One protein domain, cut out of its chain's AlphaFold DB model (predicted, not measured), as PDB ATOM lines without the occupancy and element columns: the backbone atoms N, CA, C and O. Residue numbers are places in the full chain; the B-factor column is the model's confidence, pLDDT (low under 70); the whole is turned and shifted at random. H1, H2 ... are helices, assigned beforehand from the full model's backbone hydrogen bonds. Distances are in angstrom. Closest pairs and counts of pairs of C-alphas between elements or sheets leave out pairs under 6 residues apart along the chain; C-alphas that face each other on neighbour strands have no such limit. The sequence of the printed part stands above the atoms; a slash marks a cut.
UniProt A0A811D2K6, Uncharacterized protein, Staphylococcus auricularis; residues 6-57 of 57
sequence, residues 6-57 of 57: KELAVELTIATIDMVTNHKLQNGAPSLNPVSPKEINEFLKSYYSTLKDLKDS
ATOM      1  N   LYS A   6     177.774 380.278 211.752       69.69
ATOM      2  CA  LYS A   6     178.837 379.274 211.809       69.69
ATOM      3  C   LYS A   6     179.972 379.671 212.757       69.69
ATOM      4  O   LYS A   6     180.421 378.834 213.534       69.69
ATOM      5  N   GLU A   7     180.448 380.913 212.691       70.62
ATOM      6  CA  GLU A   7     181.498 381.405 213.595       70.62
ATOM      7  C   GLU A   7     181.005 381.422 215.042       70.62
ATOM      8  O   GLU A   7     181.720 380.989 215.943       70.62
ATOM      9  N   LEU A   8     179.749 381.825 215.251       75.38
ATOM     10  CA  LEU A   8     179.121 381.820 216.569       75.38
ATOM     11  C   LEU A   8     178.981 380.398 217.139       75.38
ATOM     12  O   LEU A   8     179.282 380.176 218.311       75.38
ATOM     13  N   ALA A   9     178.580 379.423 216.320       72.62
ATOM     14  CA  ALA A   9     178.467 378.026 216.741       72.62
ATOM     15  C   ALA A   9     179.826 377.419 217.133       72.62
ATOM     16  O   ALA A   9     179.915 376.684 218.119       72.62
ATOM     17  N   VAL A  10     180.896 377.746 216.399       76.31
ATOM     18  CA  VAL A  10     182.258 377.291 216.727       76.31
ATOM     19  C   VAL A  10     182.715 377.878 218.062       76.31
ATOM     20  O   VAL A  10     183.177 377.132 218.923       76.31
ATOM     21  N   GLU A  11     182.537 379.183 218.268       72.12
ATOM     22  CA  GLU A  11     182.908 379.844 219.525       72.12
ATOM     23  C   GLU A  11     182.130 379.297 220.726       72.12
ATOM     24  O   GLU A  11     182.731 379.006 221.759       72.12
ATOM     25  N   LEU A  12     180.816 379.087 220.583       76.75
ATOM     26  CA  LEU A  12     179.984 378.485 221.631       76.75
ATOM     27  C   LEU A  12     180.418 377.054 221.954       76.75
ATOM     28  O   LEU A  12     180.410 376.661 223.122       76.75
ATOM     29  N   THR A  13     180.829 376.283 220.948       77.25
ATOM     30  CA  THR A  13     181.294 374.909 221.168       77.25
ATOM     31  C   THR A  13     182.631 374.896 221.903       77.25
ATOM     32  O   THR A  13     182.779 374.157 222.873       77.25
ATOM     33  N   ILE A  14     183.576 375.757 221.511       76.12
ATOM     34  CA  ILE A  14     184.858 375.906 222.216       76.12
ATOM     35  C   ILE A  14     184.615 376.338 223.667       76.12
ATOM     36  O   ILE A  14     185.127 375.697 224.580       76.12
ATOM     37  N   ALA A  15     183.782 377.358 223.892       73.31
ATOM     38  CA  ALA A  15     183.462 377.845 225.232       73.31
ATOM     39  C   ALA A  15     182.789 376.774 226.108       73.31
ATOM     40  O   ALA A  15     183.087 376.667 227.296       73.31
ATOM     41  N   THR A  16     181.910 375.953 225.526       73.81
ATOM     42  CA  THR A  16     181.252 374.844 226.235       73.81
ATOM     43  C   THR A  16     182.258 373.763 226.612       73.81
ATOM     44  O   THR A  16     182.244 373.285 227.747       73.81
ATOM     45  N   ILE A  17     183.159 373.399 225.696       72.81
ATOM     46  CA  ILE A  17     184.218 372.431 225.985       72.81
ATOM     47  C   ILE A  17     185.123 372.978 227.090       72.81
ATOM     48  O   ILE A  17     185.329 372.285 228.081       72.81
ATOM     49  N   ASP A  18     185.585 374.224 226.999       68.00
ATOM     50  CA  ASP A  18     186.412 374.840 228.042       68.00
ATOM     51  C   ASP A  18     185.705 374.866 229.400       68.00
ATOM     52  O   ASP A  18     186.320 374.546 230.419       68.00
ATOM     53  N   MET A  19     184.412 375.195 229.432       71.00
ATOM     54  CA  MET A  19     183.618 375.201 230.660       71.00
ATOM     55  C   MET A  19     183.529 373.805 231.284       71.00
ATOM     56  O   MET A  19     183.745 373.667 232.487       71.00
ATOM     57  N   VAL A  20     183.223 372.775 230.492       67.12
ATOM     58  CA  VAL A  20     183.080 371.393 230.979       67.12
ATOM     59  C   VAL A  20     184.433 370.818 231.399       67.12
ATOM     60  O   VAL A  20     184.537 370.176 232.441       67.12
ATOM     61  N   THR A  21     185.489 371.103 230.642       64.06
ATOM     62  CA  THR A  21     186.837 370.578 230.901       64.06
ATOM     63  C   THR A  21     187.473 371.230 232.131       64.06
ATOM     64  O   THR A  21     188.103 370.555 232.944       64.06
ATOM     65  N   ASN A  22     187.264 372.538 232.319       63.94
ATOM     66  CA  ASN A  22     187.762 373.276 233.483       63.94
ATOM     67  C   ASN A  22     186.792 373.257 234.672       63.94
ATOM     68  O   ASN A  22     187.083 373.867 235.707       63.94
ATOM     69  N   HIS A  23     185.657 372.560 234.559       65.31
ATOM     70  CA  HIS A  23     184.758 372.361 235.682       65.31
ATOM     71  C   HIS A  23     185.498 371.563 236.758       65.31
ATOM     72  O   HIS A  23     185.866 370.401 236.559       65.31
ATOM     73  N   LYS A  24     185.752 372.210 237.896       63.56
ATOM     74  CA  LYS A  24     186.405 371.579 239.040       63.56
ATOM     75  C   LYS A  24     185.362 370.839 239.866       63.56
ATOM     76  O   LYS A  24     184.286 371.364 240.146       63.56
ATOM     77  N   LEU A  25     185.685 369.617 240.265       68.56
ATOM     78  CA  LEU A  25     184.931 368.880 241.272       68.56
ATOM     79  C   LEU A  25     184.983 369.640 242.609       68.56
ATOM     80  O   LEU A  25     185.828 370.510 242.810       68.56
ATOM     81  N   GLN A  26     184.107 369.295 243.557       71.38
ATOM     82  CA  GLN A  26     184.044 369.963 244.870       71.38
ATOM     83  C   GLN A  26     185.376 369.938 245.646       71.38
ATOM     84  O   GLN A  26     185.597 370.767 246.522       71.38
ATOM     85  N   ASN A  27     186.279 369.016 245.304       76.38
ATOM     86  CA  ASN A  27     187.626 368.903 245.868       76.38
ATOM     87  C   ASN A  27     188.694 369.740 245.126       76.38
ATOM     88  O   ASN A  27     189.875 369.633 245.440       76.38
ATOM     89  N   GLY A  28     188.309 370.542 244.127       69.56
ATOM     90  CA  GLY A  28     189.211 371.377 243.330       69.56
ATOM     91  C   GLY A  28     189.948 370.649 242.198       69.56
ATOM     92  O   GLY A  28     190.659 371.309 241.436       69.56
ATOM     93  N   ALA A  29     189.772 369.331 242.057       67.81
ATOM     94  CA  ALA A  29     190.347 368.560 240.960       67.81
ATOM     95  C   ALA A  29     189.590 368.821 239.642       67.81
ATOM     96  O   ALA A  29     188.374 369.035 239.679       67.81
ATOM     97  N   PRO A  30     190.259 368.785 238.476       66.31
ATOM     98  CA  PRO A  30     189.579 368.805 237.181       66.31
ATOM     99  C   PRO A  30     188.584 367.639 237.084       66.31
ATOM    100  O   PRO A  30     188.923 366.514 237.448       66.31
ATOM    101  N   SER A  31     187.357 367.893 236.619       64.25
ATOM    102  CA  SER A  31     186.348 366.834 236.439       64.25
ATOM    103  C   SER A  31     186.640 365.912 235.253       64.25
ATOM    104  O   SER A  31     186.183 364.770 235.239       64.25
ATOM    105  N   LEU A  32     187.441 366.383 234.297       64.88
ATOM    106  CA  LEU A  32     187.931 365.646 233.140       64.88
ATOM    107  C   LEU A  32     189.412 365.962 232.932       64.88
ATOM    108  O   LEU A  32     189.884 367.044 233.289       64.88
ATOM    109  N   ASN A  33     190.143 365.022 232.330       63.47
ATOM    110  CA  ASN A  33     191.478 365.330 231.831       63.47
ATOM    111  C   ASN A  33     191.368 366.487 230.827       63.47
ATOM    112  O   ASN A  33     190.476 366.443 229.975       63.47
ATOM    113  N   PRO A  34     192.242 367.504 230.914       61.03
ATOM    114  CA  PRO A  34     192.250 368.594 229.957       61.03
ATOM    115  C   PRO A  34     192.424 368.027 228.550       61.03
ATOM    116  O   PRO A  34     193.472 367.474 228.221       61.03
ATOM    117  N   VAL A  35     191.369 368.134 227.743       67.75
ATOM    118  CA  VAL A  35     191.399 367.751 226.335       67.75
ATOM    119  C   VAL A  35     192.300 368.752 225.626       67.75
ATOM    120  O   VAL A  35     192.145 369.966 225.786       67.75
ATOM    121  N   SER A  36     193.281 368.266 224.873       72.88
ATOM    122  CA  SER A  36     194.201 369.165 224.187       72.88
ATOM    123  C   SER A  36     193.454 369.975 223.116       72.88
ATOM    124  O   SER A  36     192.543 369.456 222.460       72.88
ATOM    125  N   PRO A  37     193.864 371.227 222.834       69.38
ATOM    126  CA  PRO A  37     193.269 372.018 221.753       69.38
ATOM    127  C   PRO A  37     193.283 371.305 220.390       69.38
ATOM    128  O   PRO A  37     192.423 371.545 219.544       69.38
ATOM    129  N   LYS A  38     194.257 370.409 220.174       74.31
ATOM    130  CA  LYS A  38     194.357 369.581 218.970       74.31
ATOM    131  C   LYS A  38     193.203 368.580 218.878       74.31
ATOM    132  O   LYS A  38     192.553 368.521 217.839       74.31
ATOM    133  N   GLU A  39     192.929 367.852 219.957       73.94
ATOM    134  CA  GLU A  39     191.820 366.891 220.033       73.94
ATOM    135  C   GLU A  39     190.463 367.591 219.889       73.94
ATOM    136  O   GLU A  39     189.590 367.105 219.174       73.94
ATOM    137  N   ILE A  40     190.311 368.787 220.475       76.12
ATOM    138  CA  ILE A  40     189.112 369.620 220.301       76.12
ATOM    139  C   ILE A  40     188.916 369.992 218.826       76.12
ATOM    140  O   ILE A  40     187.819 369.866 218.288       76.12
ATOM    141  N   ASN A  41     189.977 370.432 218.148       74.69
ATOM    142  CA  ASN A  41     189.909 370.806 216.736       74.69
ATOM    143  C   ASN A  41     189.581 369.604 215.831       74.69
ATOM    144  O   ASN A  41     188.797 369.727 214.890       74.69
ATOM    145  N   GLU A  42     190.153 368.432 216.113       79.69
ATOM    146  CA  GLU A  42     189.837 367.190 215.399       79.69
ATOM    147  C   GLU A  42     188.375 366.769 215.613       79.69
ATOM    148  O   GLU A  42     187.677 366.480 214.637       79.69
ATOM    149  N   PHE A  43     187.876 366.842 216.852       80.12
ATOM    150  CA  PHE A  43     186.468 366.598 217.173       80.12
ATOM    151  C   PHE A  43     185.534 367.563 216.432       80.12
ATOM    152  O   PHE A  43     184.590 367.126 215.777       80.12
ATOM    153  N   LEU A  44     185.824 368.868 216.462       77.06
ATOM    154  CA  LEU A  44     185.022 369.889 215.780       77.06
ATOM    155  C   LEU A  44     184.970 369.672 214.264       77.06
ATOM    156  O   LEU A  44     183.910 369.816 213.656       77.06
ATOM    157  N   LYS A  45     186.099 369.306 213.647       80.38
ATOM    158  CA  LYS A  45     186.152 368.977 212.215       80.38
ATOM    159  C   LYS A  45     185.312 367.749 211.888       80.38
ATOM    160  O   LYS A  45     184.562 367.784 210.915       80.38
ATOM    161  N   SER A  46     185.427 366.693 212.695       77.50
ATOM    162  CA  SER A  46     184.625 365.479 212.532       77.50
ATOM    163  C   SER A  46     183.134 365.791 212.660       77.50
ATOM    164  O   SER A  46     182.373 365.485 211.747       77.50
ATOM    165  N   TYR A  47     182.742 366.510 213.713       77.12
ATOM    166  CA  TYR A  47     181.362 366.926 213.954       77.12
ATOM    167  C   TYR A  47     180.793 367.763 212.800       77.12
ATOM    168  O   TYR A  47     179.698 367.490 212.309       77.12
ATOM    169  N   TYR A  48     181.554 368.747 212.308       76.62
ATOM    170  CA  TYR A  48     181.133 369.568 211.173       76.62
ATOM    171  C   TYR A  48     180.978 368.745 209.885       76.62
ATOM    172  O   TYR A  48     180.047 368.988 209.120       76.62
ATOM    173  N   SER A  49     181.864 367.771 209.648       76.56
ATOM    174  CA  SER A  49     181.745 366.862 208.502       76.56
ATOM    175  C   SER A  49     180.471 366.025 208.595       76.56
ATOM    176  O   SER A  49     179.695 366.011 207.648       76.56
ATOM    177  N   THR A  50     180.194 365.424 209.755       75.62
ATOM    178  CA  THR A  50     178.977 364.629 209.975       75.62
ATOM    179  C   THR A  50     177.705 365.453 209.784       75.62
ATOM    180  O   THR A  50     176.762 364.991 209.148       75.62
ATOM    181  N   LEU A  51     177.666 366.689 210.292       70.56
ATOM    182  CA  LEU A  51     176.525 367.584 210.075       70.56
ATOM    183  C   LEU A  51     176.333 367.948 208.602       70.56
ATOM    184  O   LEU A  51     175.198 368.106 208.154       70.56
ATOM    185  N   LYS A  52     177.429 368.109 207.856       73.38
ATOM    186  CA  LYS A  52     177.371 368.376 206.420       73.38
ATOM    187  C   LYS A  52     176.798 367.172 205.669       73.38
ATOM    188  O   LYS A  52     175.857 367.350 204.906       73.38
ATOM    189  N   ASP A  53     177.295 365.972 205.957       75.81
ATOM    190  CA  ASP A  53     176.831 364.732 205.323       75.81
ATOM    191  C   ASP A  53     175.334 364.479 205.583       75.81
ATOM    192  O   ASP A  53     174.604 364.054 204.689       75.81
ATOM    193  N   LEU A  54     174.851 364.807 206.787       72.62
ATOM    194  CA  LEU A  54     173.431 364.718 207.152       72.62
ATOM    195  C   LEU A  54     172.541 365.749 206.450       72.62
ATOM    196  O   LEU A  54     171.346 365.515 206.315       72.62
ATOM    197  N   LYS A  55     173.087 366.904 206.058       65.88
ATOM    198  CA  LYS A  55     172.341 367.954 205.351       65.88
ATOM    199  C   LYS A  55     172.268 367.695 203.843       65.88
ATOM    200  O   LYS A  55     171.335 368.160 203.196       65.88
ATOM    201  N   ASP A  56     173.261 366.986 203.310       56.38
ATOM    202  CA  ASP A  56     173.348 366.594 201.902       56.38
ATOM    203  C   ASP A  56     172.655 365.228 201.622       56.38
ATOM    204  O   ASP A  56     172.704 364.750 200.488       56.38
ATOM    205  N   SER A  57     172.000 364.622 202.631       48.31
ATOM    206  CA  SER A  57     171.160 363.403 202.552       48.31
ATOM    207  C   SER A  57     169.668 363.727 202.633       48.31
ATOM    208  O   SER A  57     168.880 363.008 201.978       48.31
TER     209      SER A  57
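What this domain is: This is residues 6 to 57 of the 57 residues of an uncharacterized protein of Staphylococcus auricularis (UniProt A0A811D2K6). Look first for H2, the longest helix; H1 runs the opposite way at a steep tilt, and the two make a loose, splayed pair joined by a long loop. The loop makes one end of a rod, and at the other end residues 49 to 57 stick out. The printed part has 52 residues with two named helices, H1 then H2, and no named strand: all helix. It is loose, with a radius of gyration of the C-alphas of 13.7 A, spanning 46 by 19 by 17 A.

Where its parts are: Find C-alpha 37 at (193.269, 372.018, 221.753); from there H2, residues 37 to 55, runs 26.9 A to C-alpha 55 at (172.341, 367.954, 205.351). H1, residues 6 to 21, begins at C-alpha 6, (178.837, 379.274, 211.809), and runs 22.5 A.

How they stand to each other: H2 and H1 are close but not clearly touching; their closest C-alphas, those of Ile 14 and Ile 40, are 7.8 A apart. Their lines stand at a steep tilt of 47 degrees, opposite ways. In both helices every O i to N i+4 pair is within hydrogen-bond range.

The domain as a whole: The farthest C-alphas, Asn 27 and Ser 57, are 46.7 A apart. Residues 22 to 36 form a long link; the printed part has no cut. Mean pLDDT of the printed part is 71.1, with residues 20 to 25, 28 to 35 and 55 to 57 among those under 70.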